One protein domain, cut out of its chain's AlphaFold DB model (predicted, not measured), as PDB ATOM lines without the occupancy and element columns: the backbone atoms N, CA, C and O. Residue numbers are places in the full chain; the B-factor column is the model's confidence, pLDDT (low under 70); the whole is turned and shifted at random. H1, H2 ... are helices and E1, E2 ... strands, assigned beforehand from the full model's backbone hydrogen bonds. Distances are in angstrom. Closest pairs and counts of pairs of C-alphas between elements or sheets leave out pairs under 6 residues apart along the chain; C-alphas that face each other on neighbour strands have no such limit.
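What this domain is: This is residues 99 to 228 of the 228 residues of an uncharacterized protein of Curtobacterium albidum (UniProt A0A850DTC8). A strongly twisted sheet of five strands has H1 and H2 packed on one face, in two layers, while the small H3 only grazes the sheet near the end of the chain. A long stretch without a named element, residues 192 to 222, leads from E5 to H3. The 130 printed residues hold E1, E2, E3, H1, E4, H2, E5 and H3 in that order; the class is mixed, helices and strands. The sheet is mixed, ordered E1, E2, E3, E4, E5; the whole is compact, with a radius of gyration of the C-alphas of 13.9 A and spans of 42 by 34 by 26 A.

Where its parts are: The strands are E1, residues 99 to 101, from C-alpha 99 at (75.602, -2.979, -44.168); E2, 115 to 119; E3, 122 to 129, 21.7 A; E4, 155 to 162, 23.0 A; and E5, 185 to 191, 17.9 A. The helices are H1, 135 to 151, 24.7 A; H2, 163 to 175, 18.0 A; and H3, 223 to 226, ending at C-alpha 226 (78.628, 24.326, -57.698).

How they stand to each other: E1, E2 and E3 form a meander, each strand the antiparallel neighbour of the one before; N 101 and O 116 are 2.9 A apart, N 117 and O 124 2.9 A. E3, H1, E4 and E4, H2, E5 are strand-helix-strand units, parallel neighbour strands with a helix between, both right-handed crossovers; N 127 and O 158 are 2.8 A apart, N 159 and O 186 2.8 A. H2 lies over E4 and E5 at a height over the sheet of 9.2 A. H1, with residues 135 to 138 alone, and H2 only just touch, with 3 pairs of C-alphas within 8 A, the closest those of Tyr 138 and Ala 172, 7.3 A. Every O i to N i+4 pair is within hydrogen-bond range in H1, 8 of 9 in H2; H3 is too short for one.

The domain as a whole: The C-alphas of Lys 106 and Arg 228, the two farthest apart, are 42.9 A apart. The printed part has no cut; the links E1 to E2 and E5 to H3 are long. The model's pLDDT is under 70 at residues 105 to 108 and 215 to 228.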
ATOM      1  N   HIS A  99      74.726  -1.856 -43.873       96.94
ATOM      2  CA  HIS A  99      75.602  -2.979 -44.168       96.94
ATOM      3  C   HIS A  99      76.144  -2.846 -45.596       96.94
ATOM      4  O   HIS A  99      75.470  -2.289 -46.457       96.94
ATOM      5  N   TRP A 100      77.351  -3.348 -45.855       97.81
ATOM      6  CA  TRP A 100      77.963  -3.333 -47.184       97.81
ATOM      7  C   TRP A 100      78.622  -4.677 -47.478       97.81
ATOM      8  O   TRP A 100      79.458  -5.127 -46.690       97.81
ATOM      9  N   ASP A 101      78.344  -5.240 -48.651       96.62
ATOM     10  CA  ASP A 101      79.008  -6.430 -49.177       96.62
ATOM     11  C   ASP A 101      79.304  -6.297 -50.685       96.62
ATOM     12  O   ASP A 101      78.969  -5.309 -51.345       96.62
ATOM     13  N   ARG A 102      80.007  -7.282 -51.239       93.94
ATOM     14  CA  ARG A 102      80.152  -7.460 -52.684       93.94
ATOM     15  C   ARG A 102      78.869  -8.032 -53.257       93.94
ATOM     16  O   ARG A 102      78.277  -8.927 -52.658       93.94
ATOM     17  N   ASP A 103      78.533  -7.603 -54.464       93.56
ATOM     18  CA  ASP A 103      77.519  -8.294 -55.240       93.56
ATOM     19  C   ASP A 103      78.111  -9.591 -55.794       93.56
ATOM     20  O   ASP A 103      78.858  -9.589 -56.767       93.56
ATOM     21  N   LEU A 104      77.869 -10.695 -55.096       82.88
ATOM     22  CA  LEU A 104      78.230 -12.031 -55.556       82.88
ATOM     23  C   LEU A 104      76.940 -12.726 -55.972       82.88
ATOM     24  O   LEU A 104      76.455 -13.622 -55.271       82.88
ATOM     25  N   ASP A 105      76.351 -12.256 -57.071       66.44
ATOM     26  CA  ASP A 105      75.181 -12.919 -57.622       66.44
ATOM     27  C   ASP A 105      75.572 -14.338 -58.063       66.44
ATOM     28  O   ASP A 105      76.650 -14.598 -58.600       66.44
ATOM     29  N   LYS A 106      74.705 -15.300 -57.759       54.41
ATOM     30  CA  LYS A 106      74.934 -16.717 -58.057       54.41
ATOM     31  C   LYS A 106      74.519 -17.070 -59.481       54.41
ATOM     32  O   LYS A 106      74.890 -18.141 -59.960       54.41
ATOM     33  N   ALA A 107      73.743 -16.213 -60.145       64.38
ATOM     34  CA  ALA A 107      73.385 -16.385 -61.541       64.38
ATOM     35  C   ALA A 107      74.483 -15.797 -62.444       64.38
ATOM     36  O   ALA A 107      74.557 -14.587 -62.620       64.38
ATOM     37  N   GLU A 108      75.293 -16.657 -63.075       62.94
ATOM     38  CA  GLU A 108      76.419 -16.266 -63.957       62.94
ATOM     39  C   GLU A 108      76.040 -15.307 -65.108       62.94
ATOM     40  O   GLU A 108      76.917 -14.733 -65.752       62.94
ATOM     41  N   ALA A 109      74.746 -15.156 -65.405       71.19
ATOM     42  CA  ALA A 109      74.239 -14.322 -66.490       71.19
ATOM     43  C   ALA A 109      73.846 -12.897 -66.065       71.19
ATOM     44  O   ALA A 109      73.658 -12.049 -66.942       71.19
ATOM     45  N   LEU A 110      73.696 -12.627 -64.764       81.25
ATOM     46  CA  LEU A 110      73.297 -11.309 -64.277       81.25
ATOM     47  C   LEU A 110      74.517 -10.407 -64.075       81.25
ATOM     48  O   LEU A 110      75.631 -10.849 -63.807       81.25
ATOM     49  N   HIS A 111      74.298  -9.111 -64.266       90.44
ATOM     50  CA  HIS A 111      75.295  -8.084 -64.020       90.44
ATOM     51  C   HIS A 111      75.460  -7.884 -62.509       90.44
ATOM     52  O   HIS A 111      74.500  -7.553 -61.808       90.44
ATOM     53  N   GLU A 112      76.693  -8.066 -62.039       93.62
ATOM     54  CA  GLU A 112      77.114  -7.762 -60.672       93.62
ATOM     55  C   GLU A 112      77.303  -6.249 -60.507       93.62
ATOM     56  O   GLU A 112      78.065  -5.620 -61.250       93.62
ATOM     57  N   ALA A 113      76.630  -5.677 -59.513       95.62
ATOM     58  CA  ALA A 113      76.859  -4.318 -59.060       95.62
ATOM     59  C   ALA A 113      78.246  -4.175 -58.415       95.62
ATOM     60  O   ALA A 113      78.838  -5.129 -57.904       95.62
ATOM     61  N   ASP A 114      78.762  -2.947 -58.369       95.88
ATOM     62  CA  ASP A 114      80.055  -2.671 -57.733       95.88
ATOM     63  C   ASP A 114      80.037  -2.918 -56.213       95.88
ATOM     64  O   ASP A 114      81.079  -3.165 -55.594       95.88
ATOM     65  N   GLY A 115      78.851  -2.873 -55.609       96.81
ATOM     66  CA  GLY A 115      78.585  -3.380 -54.272       96.81
ATOM     67  C   GLY A 115      77.101  -3.395 -53.942       96.81
ATOM     68  O   GLY A 115      76.279  -2.827 -54.661       96.81
ATOM     69  N   VAL A 116      76.779  -4.048 -52.832       96.88
ATOM     70  CA  VAL A 116      75.420  -4.129 -52.301       96.88
ATOM     71  C   VAL A 116      75.420  -3.528 -50.910       96.88
ATOM     72  O   VAL A 116      76.226  -3.928 -50.066       96.88
ATOM     73  N   ALA A 117      74.528  -2.574 -50.666       97.44
ATOM     74  CA  ALA A 117      74.315  -2.026 -49.338       97.44
ATOM     75  C   ALA A 117      72.908  -2.356 -48.850       97.44
ATOM     76  O   ALA A 117      71.972  -2.300 -49.633       97.44
ATOM     77  N   SER A 118      72.729  -2.674 -47.573       96.12
ATOM     78  CA  SER A 118      71.395  -2.936 -47.022       96.12
ATOM     79  C   SER A 118      71.177  -2.249 -45.681       96.12
ATOM     80  O   SER A 118      72.088  -2.153 -44.853       96.12
ATOM     81  N   SER A 119      69.968  -1.735 -45.480       94.75
ATOM     82  CA  SER A 119      69.536  -1.085 -44.243       94.75
ATOM     83  C   SER A 119      68.013  -1.066 -44.171       94.75
ATOM     84  O   SER A 119      67.364  -0.865 -45.190       94.75
ATOM     85  N   ASP A 120      67.448  -1.308 -42.985       86.81
ATOM     86  CA  ASP A 120      66.015  -1.165 -42.674       86.81
ATOM     87  C   ASP A 120      65.039  -1.684 -43.744       86.81
ATOM     88  O   ASP A 120      64.016  -1.077 -44.046       86.81
ATOM     89  N   GLY A 121      65.342  -2.859 -44.295       87.19
ATOM     90  CA  GLY A 121      64.488  -3.522 -45.272       87.19
ATOM     91  C   GLY A 121      64.672  -3.048 -46.707       87.19
ATOM     92  O   GLY A 121      64.085  -3.684 -47.557       87.19
ATOM     93  N   VAL A 122      65.515  -2.051 -46.991       93.56
ATOM     94  CA  VAL A 122      65.896  -1.607 -48.344       93.56
ATOM     95  C   VAL A 122      67.290  -2.123 -48.700       93.56
ATOM     96  O   VAL A 122      68.184  -2.207 -47.851       93.56
ATOM     97  N   THR A 123      67.485  -2.465 -49.974       95.38
ATOM     98  CA  THR A 123      68.786  -2.892 -50.501       95.38
ATOM     99  C   THR A 123      69.181  -2.090 -51.740       95.38
ATOM    100  O   THR A 123      68.433  -2.000 -52.709       95.38
ATOM    101  N   ASP A 124      70.395  -1.553 -51.732       96.62
ATOM    102  CA  ASP A 124      70.974  -0.757 -52.807       96.62
ATOM    103  C   ASP A 124      71.938  -1.607 -53.621       96.62
ATOM    104  O   ASP A 124      72.952  -2.081 -53.106       96.62
ATOM    105  N   LEU A 125      71.661  -1.728 -54.915       96.50
ATOM    106  CA  LEU A 125      72.624  -2.166 -55.918       96.50
ATOM    107  C   LEU A 125      73.417  -0.941 -56.368       96.50
ATOM    108  O   LEU A 125      72.900  -0.084 -57.091       96.50
ATOM    109  N   VAL A 126      74.654  -0.818 -55.895       97.44
ATOM    110  CA  VAL A 126      75.463   0.392 -56.058       97.44
ATOM    111  C   VAL A 126      76.397   0.264 -57.255       97.44
ATOM    112  O   VAL A 126      77.211  -0.651 -57.334       97.44
ATOM    113  N   GLU A 127      76.318   1.238 -58.155       97.19
ATOM    114  CA  GLU A 127      77.129   1.378 -59.361       97.19
ATOM    115  C   GLU A 127      77.991   2.639 -59.290       97.19
ATOM    116  O   GLU A 127      77.508   3.735 -58.991       97.19
ATOM    117  N   VAL A 128      79.272   2.511 -59.618       95.50
ATOM    118  CA  VAL A 128      80.236   3.610 -59.655       95.50
ATOM    119  C   VAL A 128      80.565   3.939 -61.103       95.50
ATOM    120  O   VAL A 128      81.264   3.211 -61.802       95.50
ATOM    121  N   GLU A 129      80.110   5.095 -61.575       94.62
ATOM    122  CA  GLU A 129      80.283   5.489 -62.970       94.62
ATOM    123  C   GLU A 129      81.225   6.691 -63.096       94.62
ATOM    124  O   GLU A 129      80.826   7.857 -63.037       94.62
ATOM    125  N   LEU A 130      82.515   6.411 -63.294       91.62
ATOM    126  CA  LEU A 130      83.520   7.463 -63.485       91.62
ATOM    127  C   LEU A 130      83.548   8.007 -64.919       91.62
ATOM    128  O   LEU A 130      83.898   9.169 -65.134       91.62
ATOM    129  N   THR A 131      83.184   7.181 -65.898       91.25
ATOM    130  CA  THR A 131      83.190   7.513 -67.328       91.25
ATOM    131  C   THR A 131      81.967   6.915 -67.992       91.25
ATOM    132  O   THR A 131      81.719   5.734 -67.808       91.25
ATOM    133  N   ALA A 132      81.254   7.678 -68.819       91.44
ATOM    134  CA  ALA A 132      80.049   7.171 -69.467       91.44
ATOM    135  C   ALA A 132      80.305   5.886 -70.277       91.44
ATOM    136  O   ALA A 132      81.174   5.845 -71.157       91.44
ATOM    137  N   LYS A 133      79.496   4.854 -70.021       89.56
ATOM    138  CA  LYS A 133      79.451   3.642 -70.842       89.56
ATOM    139  C   LYS A 133      78.730   3.902 -72.169       89.56
ATOM    140  O   LYS A 133      77.985   4.869 -72.342       89.56
ATOM    141  N   ARG A 134      78.958   3.011 -73.138       91.88
ATOM    142  CA  ARG A 134      78.200   3.005 -74.400       91.88
ATOM    143  C   ARG A 134      76.744   2.646 -74.123       91.88
ATOM    144  O   ARG A 134      76.468   1.834 -73.246       91.88
ATOM    145  N   ARG A 135      75.829   3.171 -74.941       87.69
ATOM    146  CA  ARG A 135      74.385   2.914 -74.826       87.69
ATOM    147  C   ARG A 135      74.041   1.423 -74.733       87.69
ATOM    148  O   ARG A 135      73.329   1.039 -73.817       87.69
ATOM    149  N   THR A 136      74.603   0.591 -75.610       90.06
ATOM    150  CA  THR A 136      74.360  -0.863 -75.610       90.06
ATOM    151  C   THR A 136      74.735  -1.523 -74.285       90.06
ATOM    152  O   THR A 136      74.073  -2.457 -73.853       90.06
ATOM    153  N   ARG A 137      75.759  -1.007 -73.590       92.44
ATOM    154  CA  ARG A 137      76.150  -1.526 -72.280       92.44
ATOM    155  C   ARG A 137      75.140  -1.154 -71.194       92.44
ATOM    156  O   ARG A 137      74.862  -1.985 -70.343       92.44
ATOM    157  N   TYR A 138      74.570   0.051 -71.228       93.50
ATOM    158  CA  TYR A 138      73.481   0.397 -70.306       93.50
ATOM    159  C   TYR A 138      72.225  -0.437 -70.569       93.50
ATOM    160  O   TYR A 138      71.562  -0.833 -69.623       93.50
ATOM    161  N   GLU A 139      71.921  -0.758 -71.829       92.12
ATOM    162  CA  GLU A 139      70.790  -1.634 -72.171       92.12
ATOM    163  C   GLU A 139      70.940  -3.038 -71.557       92.12
ATOM    164  O   GLU A 139      69.966  -3.585 -71.043       92.12
ATOM    165  N   GLU A 140      72.151  -3.603 -71.565       92.00
ATOM    166  CA  GLU A 140      72.462  -4.876 -70.894       92.00
ATOM    167  C   GLU A 140      72.319  -4.773 -69.371       92.00
ATOM    168  O   GLU A 140      71.616  -5.578 -68.760       92.00
ATOM    169  N   VAL A 141      72.956  -3.767 -68.764       93.62
ATOM    170  CA  VAL A 141      72.969  -3.579 -67.306       93.62
ATOM    171  C   VAL A 141      71.558  -3.329 -66.770       93.62
ATOM    172  O   VAL A 141      71.130  -3.985 -65.826       93.62
ATOM    173  N   PHE A 142      70.791  -2.440 -67.402       95.19
ATOM    174  CA  PHE A 142      69.431  -2.120 -66.963       95.19
ATOM    175  C   PHE A 142      68.468  -3.291 -67.115       95.19
ATOM    176  O   PHE A 142      67.585  -3.447 -66.278       95.19
ATOM    177  N   ARG A 143      68.636  -4.128 -68.147       93.38
ATOM    178  CA  ARG A 143      67.849  -5.359 -68.271       93.38
ATOM    179  C   ARG A 143      68.112  -6.287 -67.091       93.38
ATOM    180  O   ARG A 143      67.162  -6.754 -66.480       93.38
ATOM    181  N   SER A 144      69.382  -6.492 -66.744       93.06
ATOM    182  CA  SER A 144      69.740  -7.336 -65.607       93.06
ATOM    183  C   SER A 144      69.219  -6.777 -64.281       93.06
ATOM    184  O   SER A 144      68.670  -7.526 -63.479       93.06
ATOM    185  N   PHE A 145      69.314  -5.464 -64.058       94.00
ATOM    186  CA  PHE A 145      68.736  -4.865 -62.858       94.00
ATOM    187  C   PHE A 145      67.219  -4.938 -62.827       94.00
ATOM    188  O   PHE A 145      66.665  -5.139 -61.757       94.00
ATOM    189  N   ARG A 146      66.538  -4.828 -63.968       93.75
ATOM    190  CA  ARG A 146      65.087  -5.008 -64.017       93.75
ATOM    191  C   ARG A 146      64.670  -6.382 -63.514       93.75
ATOM    192  O   ARG A 146      63.798  -6.444 -62.664       93.75
ATOM    193  N   GLU A 147      65.326  -7.439 -63.989       91.88
ATOM    194  CA  GLU A 147      65.036  -8.810 -63.551       91.88
ATOM    195  C   GLU A 147      65.159  -8.935 -62.024       91.88
ATOM    196  O   GLU A 147      64.260  -9.443 -61.365       91.88
ATOM    197  N   ARG A 148      66.208  -8.347 -61.439       92.19
ATOM    198  CA  ARG A 148      66.413  -8.345 -59.982       92.19
ATOM    199  C   ARG A 148      65.376  -7.503 -59.235       92.19
ATOM    200  O   ARG A 148      64.890  -7.911 -58.188       92.19
ATOM    201  N   LEU A 149      65.035  -6.328 -59.763       93.06
ATOM    202  CA  LEU A 149      64.026  -5.439 -59.182       93.06
ATOM    203  C   LEU A 149      62.628  -6.078 -59.219       93.06
ATOM    204  O   LEU A 149      61.847  -5.860 -58.295       93.06
ATOM    205  N   ASP A 150      62.300  -6.837 -60.262       92.38
ATOM    206  CA  ASP A 150      61.024  -7.548 -60.362       92.38
ATOM    207  C   ASP A 150      60.913  -8.659 -59.299       92.38
ATOM    208  O   ASP A 150      59.826  -8.874 -58.756       92.38
ATOM    209  N   ASP A 151      62.032  -9.306 -58.956       91.19
ATOM    210  CA  ASP A 151      62.093 -10.381 -57.958       91.19
ATOM    211  C   ASP A 151      62.070  -9.880 -56.502       91.19
ATOM    212  O   ASP A 151      61.525 -10.557 -55.626       91.19
ATOM    213  N   ASP A 152      62.633  -8.703 -56.225       91.44
ATOM    214  CA  ASP A 152      62.684  -8.127 -54.879       91.44
ATOM    215  C   ASP A 152      62.180  -6.674 -54.891       91.44
ATOM    216  O   ASP A 152      62.872  -5.792 -55.409       91.44
ATOM    217  N   PRO A 153      60.994  -6.379 -54.316       90.75
ATOM    218  CA  PRO A 153      60.406  -5.039 -54.311       90.75
ATOM    219  C   PRO A 153      61.177  -4.023 -53.456       90.75
ATOM    220  O   PRO A 153      60.978  -2.819 -53.639       90.75
ATOM    221  N   GLU A 154      62.060  -4.483 -52.572       93.06
ATOM    222  CA  GLU A 154      62.839  -3.638 -51.671       93.06
ATOM    223  C   GLU A 154      64.189  -3.202 -52.256       93.06
ATOM    224  O   GLU A 154      64.894  -2.364 -51.685       93.06
ATOM    225  N   LEU A 155      64.557  -3.741 -53.421       93.75
ATOM    226  CA  LEU A 155      65.759  -3.311 -54.119       93.75
ATOM    227  C   LEU A 155      65.613  -1.894 -54.695       93.75
ATOM    228  O   LEU A 155      64.556  -1.456 -55.155       93.75
ATOM    229  N   ARG A 156      66.727  -1.190 -54.787       94.31
ATOM    230  CA  ARG A 156      66.877  -0.025 -55.652       94.31
ATOM    231  C   ARG A 156      68.266  -0.024 -56.260       94.31
ATOM    232  O   ARG A 156      69.188  -0.650 -55.747       94.31
ATOM    233  N   VAL A 157      68.417   0.672 -57.374       95.38
ATOM    234  CA  VAL A 157      69.709   0.846 -58.038       95.38
ATOM    235  C   VAL A 157      70.229   2.238 -57.721       95.38
ATOM    236  O   VAL A 157      69.479   3.212 -57.761       95.38
ATOM    237  N   VAL A 158      71.515   2.359 -57.420       96.12
ATOM    238  CA  VAL A 158      72.138   3.632 -57.068       96.12
ATOM    239  C   VAL A 158      73.377   3.851 -57.919       96.12
ATOM    240  O   VAL A 158      74.415   3.236 -57.701       96.12
ATOM    241  N   TYR A 159      73.292   4.786 -58.858       95.81
ATOM    242  CA  TYR A 159      74.418   5.249 -59.655       95.81
ATOM    243  C   TYR A 159      75.102   6.441 -58.988       95.81
ATOM    244  O   TYR A 159      74.525   7.523 -58.858       95.81
ATOM    245  N   LEU A 160      76.362   6.256 -58.611       95.19
ATOM    246  CA  LEU A 160      77.242   7.297 -58.097       95.19
ATOM    247  C   LEU A 160      78.211   7.696 -59.209       95.19
ATOM    248  O   LEU A 160      79.042   6.900 -59.646       95.19
ATOM    249  N   CYS A 161      78.083   8.920 -59.708       94.06
ATOM    250  CA  CYS A 161      78.663   9.308 -60.987       94.06
ATOM    251  C   CYS A 161      79.599  10.514 -60.903       94.06
ATOM    252  O   CYS A 161      79.516  11.356 -60.005       94.06
ATOM    253  N   THR A 162      80.472  10.638 -61.904       92.94
ATOM    254  CA  THR A 162      80.909  11.966 -62.357       92.94
ATOM    255  C   THR A 162      79.760  12.650 -63.099       92.94
ATOM    256  O   THR A 162      78.929  11.976 -63.706       92.94
ATOM    257  N   VAL A 163      79.736  13.986 -63.124       90.06
ATOM    258  CA  VAL A 163      78.659  14.764 -63.780       90.06
ATOM    259  C   VAL A 163      78.407  14.326 -65.231       90.06
ATOM    260  O   VAL A 163      77.260  14.173 -65.659       90.06
ATOM    261  N   ASP A 164      79.473  14.091 -66.003       91.06
ATOM    262  CA  ASP A 164      79.353  13.697 -67.411       91.06
ATOM    263  C   ASP A 164      78.742  12.301 -67.569       91.06
ATOM    264  O   ASP A 164      77.916  12.084 -68.458       91.06
ATOM    265  N   ALA A 165      79.126  11.364 -66.700       93.44
ATOM    266  CA  ALA A 165      78.571  10.022 -66.687       93.44
ATOM    267  C   ALA A 165      77.111  10.015 -66.219       93.44
ATOM    268  O   ALA A 165      76.260   9.431 -66.893       93.44
ATOM    269  N   GLY A 166      76.803  10.740 -65.140       93.06
ATOM    270  CA  GLY A 166      75.461  10.848 -64.573       93.06
ATOM    271  C   GLY A 166      74.464  11.426 -65.570       93.06
ATOM    272  O   GLY A 166      73.349  10.922 -65.699       93.06
ATOM    273  N   ARG A 167      74.877  12.408 -66.385       92.00
ATOM    274  CA  ARG A 167      74.053  12.917 -67.494       92.00
ATOM    275  C   ARG A 167      73.649  11.814 -68.476       92.00
ATOM    276  O   ARG A 167      72.500  11.787 -68.906       92.00
ATOM    277  N   VAL A 168      74.571  10.923 -68.840       93.94
ATOM    278  CA  VAL A 168      74.288   9.829 -69.783       93.94
ATOM    279  C   VAL A 168      73.396   8.766 -69.141       93.94
ATOM    280  O   VAL A 168      72.453   8.316 -69.786       93.94
ATOM    281  N   VAL A 169      73.642   8.410 -67.875       94.00
ATOM    282  CA  VAL A 169      72.782   7.478 -67.122       94.00
ATOM    283  C   VAL A 169      71.350   8.016 -67.052       94.00
ATOM    284  O   VAL A 169      70.412   7.310 -67.411       94.00
ATOM    285  N   ARG A 170      71.166   9.292 -66.686       93.44
ATOM    286  CA  ARG A 170      69.840   9.932 -66.638       93.44
ATOM    287  C   ARG A 170      69.151   9.969 -67.999       93.44
ATOM    288  O   ARG A 170      67.952   9.719 -68.073       93.44
ATOM    289  N   ASP A 171      69.872  10.253 -69.084       92.19
ATOM    290  CA  ASP A 171      69.286  10.214 -70.432       92.19
ATOM    291  C   ASP A 171      68.813   8.792 -70.788       92.19
ATOM    292  O   ASP A 171      67.705   8.607 -71.292       92.19
ATOM    293  N   ALA A 172      69.591   7.770 -70.420       91.69
ATOM    294  CA  ALA A 172      69.228   6.373 -70.629       91.69
ATOM    295  C   ALA A 172      68.044   5.907 -69.750       91.69
ATOM    296  O   ALA A 172      67.260   5.067 -70.197       91.69
ATOM    297  N   LEU A 173      67.876   6.471 -68.548       92.06
ATOM    298  CA  LEU A 173      66.729   6.227 -67.662       92.06
ATOM    299  C   LEU A 173      65.474   7.013 -68.066       92.06
ATOM    300  O   LEU A 173      64.371   6.592 -67.759       92.06
ATOM    301  N   THR A 174      65.603   8.149 -68.754       90.25
ATOM    302  CA  THR A 174      64.444   9.002 -69.101       90.25
ATOM    303  C   THR A 174      63.948   8.808 -70.528       90.25
ATOM    304  O   THR A 174      62.766   9.015 -70.795       90.25
ATOM    305  N   LYS A 175      64.832   8.423 -71.455       87.44
ATOM    306  CA  LYS A 175      64.525   8.280 -72.890       87.44
ATOM    307  C   LYS A 175      65.011   6.958 -73.489       87.44
ATOM    308  O   LYS A 175      64.892   6.750 -74.696       87.44
ATOM    309  N   GLY A 176      65.643   6.109 -72.681       86.88
ATOM    310  CA  GLY A 176      66.308   4.889 -73.128       86.88
ATOM    311  C   GLY A 176      65.697   3.621 -72.542       86.88
ATOM    312  O   GLY A 176      64.547   3.588 -72.118       86.88
ATOM    313  N   ALA A 177      66.491   2.551 -72.522       87.94
ATOM    314  CA  ALA A 177      66.046   1.244 -72.040       87.94
ATOM    315  C   ALA A 177      65.806   1.176 -70.523       87.94
ATOM    316  O   ALA A 177      65.273   0.181 -70.050       87.94
ATOM    317  N   GLY A 178      66.194   2.199 -69.759       90.38
ATOM    318  CA  GLY A 178      66.058   2.216 -68.302       90.38
ATOM    319  C   GLY A 178      64.759   2.840 -67.787       90.38
ATOM    320  O   GLY A 178      64.632   3.049 -66.585       90.38
ATOM    321  N   MET A 179      63.814   3.187 -68.668       92.31
ATOM    322  CA  MET A 179      62.605   3.937 -68.293       92.31
ATOM    323  C   MET A 179      61.706   3.242 -67.268       92.31
ATOM    324  O   MET A 179      61.072   3.913 -66.462       92.31
ATOM    325  N   ASP A 180      61.649   1.916 -67.269       91.19
ATOM    326  CA  ASP A 180      60.843   1.144 -66.317       91.19
ATOM    327  C   ASP A 180      61.490   1.014 -64.937       91.19
ATOM    328  O   ASP A 180      60.791   1.065 -63.927       91.19
ATOM    329  N   ILE A 181      62.819   0.934 -64.871       93.25
ATOM    330  CA  ILE A 181      63.556   0.915 -63.599       93.25
ATOM    331  C   ILE A 181      63.824   2.320 -63.036       93.25
ATOM    332  O   ILE A 181      64.314   2.453 -61.914       93.25
ATOM    333  N   ALA A 182      63.495   3.383 -63.778       92.56
ATOM    334  CA  ALA A 182      63.798   4.764 -63.398       92.56
ATOM    335  C   ALA A 182      63.187   5.162 -62.045       92.56
ATOM    336  O   ALA A 182      63.831   5.846 -61.258       92.56
ATOM    337  N   SER A 183      61.983   4.670 -61.727       90.56
ATOM    338  CA  SER A 183      61.315   4.943 -60.439       90.56
ATOM    339  C   SER A 183      62.008   4.317 -59.217       90.56
ATOM    340  O   SER A 183      61.668   4.643 -58.079       90.56
ATOM    341  N   ARG A 184      62.980   3.429 -59.449       92.44
ATOM    342  CA  ARG A 184      63.776   2.714 -58.440       92.44
ATOM    343  C   ARG A 184      65.280   2.890 -58.664       92.44
ATOM    344  O   ARG A 184      66.071   2.117 -58.135       92.44
ATOM    345  N   THR A 185      65.682   3.889 -59.456       93.31
ATOM    346  CA  THR A 185      67.092   4.182 -59.735       93.31
ATOM    347  C   THR A 185      67.470   5.596 -59.290       93.31
ATOM    348  O   THR A 185      66.991   6.578 -59.857       93.31
ATOM    349  N   TYR A 186      68.370   5.717 -58.314       91.81
ATOM    350  CA  TYR A 186      68.993   6.982 -57.917       91.81
ATOM    351  C   TYR A 186      70.219   7.275 -58.784       91.81
ATOM    352  O   TYR A 186      71.022   6.383 -59.049       91.81
ATOM    353  N   VAL A 187      70.406   8.536 -59.188       92.38
ATOM    354  CA  VAL A 187      71.619   8.984 -59.896       92.38
ATOM    355  C   VAL A 187      72.180  10.240 -59.240       92.38
ATOM    356  O   VAL A 187      71.590  11.321 -59.343       92.38
ATOM    357  N   VAL A 188      73.347  10.107 -58.614       91.38
ATOM    358  CA  VAL A 188      73.967  11.150 -57.790       91.38
ATOM    359  C   VAL A 188      75.348  11.521 -58.331       91.38
ATOM    360  O   VAL A 188      76.211  10.662 -58.507       91.38
ATOM    361  N   ASP A 189      75.584  12.815 -58.558       90.12
ATOM    362  CA  ASP A 189      76.852  13.318 -59.106       90.12
ATOM    363  C   ASP A 189      77.861  13.640 -57.992       90.12
ATOM    364  O   ASP A 189      77.972  14.778 -57.539       90.12
ATOM    365  N   LEU A 190      78.606  12.639 -57.528       89.19
ATOM    366  CA  LEU A 190      79.471  12.763 -56.346       89.19
ATOM    367  C   LEU A 190      80.943  12.963 -56.647       89.19
ATOM    368  O   LEU A 190      81.706  13.367 -55.766       89.19
ATOM    369  N   PHE A 191      81.349  12.655 -57.871       89.50
ATOM    370  CA  PHE A 191      82.754  12.613 -58.226       89.50
ATOM    371  C   PHE A 191      83.186  13.845 -59.010       89.50
ATOM    372  O   PHE A 191      82.553  14.253 -59.987       89.50
ATOM    373  N   GLY A 192      84.337  14.394 -58.620       85.06
ATOM    374  CA  GLY A 192      85.078  15.350 -59.433       85.06
ATOM    375  C   GLY A 192      85.598  14.700 -60.716       85.06
ATOM    376  O   GLY A 192      85.574  13.481 -60.880       85.06
ATOM    377  N   ARG A 193      86.138  15.501 -61.643       80.31
ATOM    378  CA  ARG A 193      86.742  14.974 -62.890       80.31
ATOM    379  C   ARG A 193      87.911  14.016 -62.631       80.31
ATOM    380  O   ARG A 193      88.194  13.127 -63.432       80.31
ATOM    381  N   ASP A 194      88.597  14.192 -61.509       76.56
ATOM    382  CA  ASP A 194      89.657  13.300 -61.043       76.56
ATOM    383  C   ASP A 194      89.119  12.035 -60.350       76.56
ATOM    384  O   ASP A 194      89.890  11.134 -60.013       76.56
ATOM    385  N   GLY A 195      87.798  11.887 -60.256       77.44
ATOM    386  CA  GLY A 195      87.103  10.750 -59.672       77.44
ATOM    387  C   GLY A 195      87.015  10.804 -58.152       77.44
ATOM    388  O   GLY A 195      86.480   9.869 -57.584       77.44
ATOM    389  N   ALA A 196      87.532  11.840 -57.484       83.31
ATOM    390  CA  ALA A 196      87.451  11.943 -56.030       83.31
ATOM    391  C   ALA A 196      86.036  12.326 -55.577       83.31
ATOM    392  O   ALA A 196      85.387  13.151 -56.221       83.31
ATOM    393  N   TRP A 197      85.577  11.750 -54.459       86.00
ATOM    394  CA  TRP A 197      84.336  12.175 -53.802       86.00
ATOM    395  C   TRP A 197      84.457  13.643 -53.375       86.00
ATOM    396  O   TRP A 197      85.449  14.029 -52.750       86.00
ATOM    397  N   ILE A 198      83.460  14.457 -53.713       83.75
ATOM    398  CA  ILE A 198      83.429  15.888 -53.409       83.75
ATOM    399  C   ILE A 198      82.732  16.113 -52.065       83.75
ATOM    400  O   ILE A 198      81.590  15.701 -51.890       83.75
ATOM    401  N   GLY A 199      83.404  16.808 -51.146       82.31
ATOM    402  CA  GLY A 199      82.836  17.194 -49.849       82.31
ATOM    403  C   GLY A 199      82.782  16.065 -48.815       82.31
ATOM    404  O   GLY A 199      83.076  14.900 -49.097       82.31
ATOM    405  N   ASP A 200      82.421  16.428 -47.588       82.50
ATOM    406  CA  ASP A 200      82.204  15.474 -46.492       82.50
ATOM    407  C   ASP A 200      80.708  15.175 -46.303       82.50
ATOM    408  O   ASP A 200      80.361  14.172 -45.684       82.50
ATOM    409  N   GLU A 201      79.826  15.974 -46.898       84.25
ATOM    410  CA  GLU A 201      78.382  15.902 -46.742       84.25
ATOM    411  C   GLU A 201      77.765  14.695 -47.460       84.25
ATOM    412  O   GLU A 201      78.272  14.187 -48.467       84.25
ATOM    413  N   TYR A 202      76.625  14.252 -46.932       84.94
ATOM    414  CA  TYR A 202      75.809  13.231 -47.565       84.94
ATOM    415  C   TYR A 202      74.802  13.841 -48.532       84.94
ATOM    416  O   TYR A 202      74.126  14.809 -48.181       84.94
ATOM    417  N   PRO A 203      74.666  13.276 -49.743       83.56
ATOM    418  CA  PRO A 203      73.605  13.666 -50.656       83.56
ATOM    419  C   PRO A 203      72.248  13.409 -50.017       83.56
ATOM    420  O   PRO A 203      72.023  12.352 -49.422       83.56
ATOM    421  N   ALA A 204      71.339  14.371 -50.161       80.31
ATOM    422  CA  ALA A 204      69.980  14.231 -49.665       80.31
ATOM    423  C   ALA A 204      69.324  12.971 -50.252       80.31
ATOM    424  O   ALA A 204      69.443  12.703 -51.445       80.31
ATOM    425  N   GLY A 205      68.659  12.185 -49.406       81.88
ATOM    426  CA  GLY A 205      67.929  10.981 -49.813       81.88
ATOM    427  C   GLY A 205      68.784   9.756 -50.161       81.88
ATOM    428  O   GLY A 205      68.236   8.662 -50.186       81.88
ATOM    429  N   LEU A 206      70.104   9.882 -50.373       87.31
ATOM    430  CA  LEU A 206      70.945   8.731 -50.739       87.31
ATOM    431  C   LEU A 206      70.905   7.628 -49.675       87.31
ATOM    432  O   LEU A 206      70.757   6.462 -50.007       87.31
ATOM    433  N   PHE A 207      70.994   7.993 -48.400       89.38
ATOM    434  CA  PHE A 207      70.989   7.030 -47.291       89.38
ATOM    435  C   PHE A 207      69.617   6.883 -46.626       89.38
ATOM    436  O   PHE A 207      69.529   6.340 -45.528       89.38
ATOM    437  N   ASP A 208      68.555   7.382 -47.264       85.94
ATOM    438  CA  ASP A 208      67.194   7.194 -46.777       85.94
ATOM    439  C   ASP A 208      66.737   5.765 -47.085       85.94
ATOM    440  O   ASP A 208      66.416   5.438 -48.227       85.94
ATOM    441  N   ALA A 209      66.752   4.914 -46.062       83.56
ATOM    442  CA  ALA A 209      66.321   3.521 -46.133       83.56
ATOM    443  C   ALA A 209      64.802   3.351 -45.934       83.56
ATOM    444  O   ALA A 209      64.320   2.233 -45.816       83.56
ATOM    445  N   THR A 210      64.021   4.438 -45.870       82.50
ATOM    446  CA  THR A 210      62.575   4.345 -45.601       82.50
ATOM    447  C   THR A 210      61.735   4.064 -46.846       82.50
ATOM    448  O   THR A 210      60.542   3.770 -46.728       82.50
ATOM    449  N   SER A 211      62.324   4.151 -48.046       77.56
ATOM    450  CA  SER A 211      61.630   3.826 -49.290       77.56
ATOM    451  C   SER A 211      62.554   3.233 -50.362       77.56
ATOM    452  O   SER A 211      63.589   3.828 -50.679       77.56
ATOM    453  N   PRO A 212      62.143   2.128 -51.019       74.38
ATOM    454  CA  PRO A 212      62.836   1.600 -52.195       74.38
ATOM    455  C   PRO A 212      62.523   2.403 -53.470       74.38
ATOM    456  O   PRO A 212      63.119   2.179 -54.525       74.38
ATOM    457  N   LYS A 213      61.571   3.345 -53.409       78.19
ATOM    458  CA  LYS A 213      61.222   4.210 -54.537       78.19
ATOM    459  C   LYS A 213      61.946   5.535 -54.445       78.19
ATOM    460  O   LYS A 213      62.007   6.164 -53.393       78.19
ATOM    461  N   VAL A 214      62.393   6.000 -55.601       70.88
ATOM    462  CA  VAL A 214      62.940   7.341 -55.743       70.88
ATOM    463  C   VAL A 214      61.760   8.289 -55.881       70.88
ATOM    464  O   VAL A 214      60.988   8.187 -56.839       70.88
ATOM    465  N   ALA A 215      61.581   9.206 -54.925       60.00
ATOM    466  CA  ALA A 215      60.710  10.353 -55.163       60.00
ATOM    467  C   ALA A 215      61.194  11.010 -56.459       60.00
ATOM    468  O   ALA A 215      62.398  11.199 -56.609       60.00
ATOM    469  N   ALA A 216      60.294  11.291 -57.406       47.75
ATOM    470  CA  ALA A 216      60.642  11.898 -58.687       47.75
ATOM    471  C   ALA A 216      61.232  13.296 -58.450       47.75
ATOM    472  O   ALA A 216      60.534  14.303 -58.514       47.75
ATOM    473  N   SER A 217      62.509  13.351 -58.101       44.19
ATOM    474  CA  SER A 217      63.254  14.570 -57.915       44.19
ATOM    475  C   SER A 217      64.092  14.772 -59.157       44.19
ATOM    476  O   SER A 217      64.702  13.844 -59.698       44.19
ATOM    477  N   GLU A 218      64.118  16.022 -59.593       46.91
ATOM    478  CA  GLU A 218      65.154  16.584 -60.441       46.91
ATOM    479  C   GLU A 218      66.547  16.047 -60.049       46.91
ATOM    480  O   GLU A 218      66.727  15.590 -58.913       46.91
ATOM    481  N   PRO A 219      67.530  16.057 -60.972       47.34
ATOM    482  CA  PRO A 219      68.891  15.627 -60.683       47.34
ATOM    483  C   PRO A 219      69.306  16.086 -59.290       47.34
ATOM    484  O   PRO A 219      69.285  17.284 -59.014       47.34
ATOM    485  N   ILE A 220      69.661  15.144 -58.413       52.38
ATOM    486  CA  ILE A 220      70.331  15.510 -57.173       52.38
ATOM    487  C   ILE A 220      71.692  16.017 -57.634       52.38
ATOM    488  O   ILE A 220      72.609  15.232 -57.895       52.38
ATOM    489  N   GLU A 221      71.767  17.329 -57.861       47.03
ATOM    490  CA  GLU A 221      73.008  18.029 -58.114       47.03
ATOM    491  C   GLU A 221      73.882  17.760 -56.901       47.03
ATOM    492  O   GLU A 221      73.708  18.339 -55.829       47.03
ATOM    493  N   GLY A 222      74.798  16.808 -57.046       46.72
ATOM    494  CA  GLY A 222      75.818  16.640 -56.039       46.72
ATOM    495  C   GLY A 222      76.679  17.897 -55.998       46.72
ATOM    496  O   GLY A 222      76.688  18.729 -56.908       46.72
ATOM    497  N   ILE A 223      77.423  18.032 -54.910       46.75
ATOM    498  CA  ILE A 223      78.193  19.225 -54.532       46.75
ATOM    499  C   ILE A 223      79.105  19.729 -55.674       46.75
ATOM    500  O   ILE A 223      79.401  20.919 -55.768       46.75
ATOM    501  N   GLY A 224      79.494  18.850 -56.605       39.44
ATOM    502  CA  GLY A 224      80.269  19.185 -57.800       39.44
ATOM    503  C   GLY A 224      79.584  20.075 -58.841       39.44
ATOM    504  O   GLY A 224      80.287  20.633 -59.684       39.44
ATOM    505  N   ALA A 225      78.261  20.257 -58.804       41.12
ATOM    506  CA  ALA A 225      77.571  21.191 -59.698       41.12
ATOM    507  C   ALA A 225      77.982  22.655 -59.438       41.12
ATOM    508  O   ALA A 225      78.067  23.443 -60.381       41.12
ATOM    509  N   TRP A 226      78.329  22.974 -58.185       40.75
ATOM    510  CA  TRP A 226      78.628  24.326 -57.698       40.75
ATOM    511  C   TRP A 226      80.113  24.715 -57.766       40.75
ATOM    512  O   TRP A 226      80.446  25.873 -57.538       40.75
ATOM    513  N   MET A 227      81.015  23.779 -58.091       39.59
ATOM    514  CA  MET A 227      82.462  24.035 -58.221       39.59
ATOM    515  C   MET A 227      82.907  24.224 -59.687       39.59
ATOM    516  O   MET A 227      83.971  23.736 -60.076       39.59
ATOM    517  N   ARG A 228      82.083  24.886 -60.510       39.81
ATOM    518  CA  ARG A 228      82.454  25.314 -61.873       39.81
ATOM    519  C   ARG A 228      83.121  26.681 -61.879       39.81
ATOM    520  O   ARG A 228      82.633  27.567 -61.148       39.81
TER     521      ARG A 228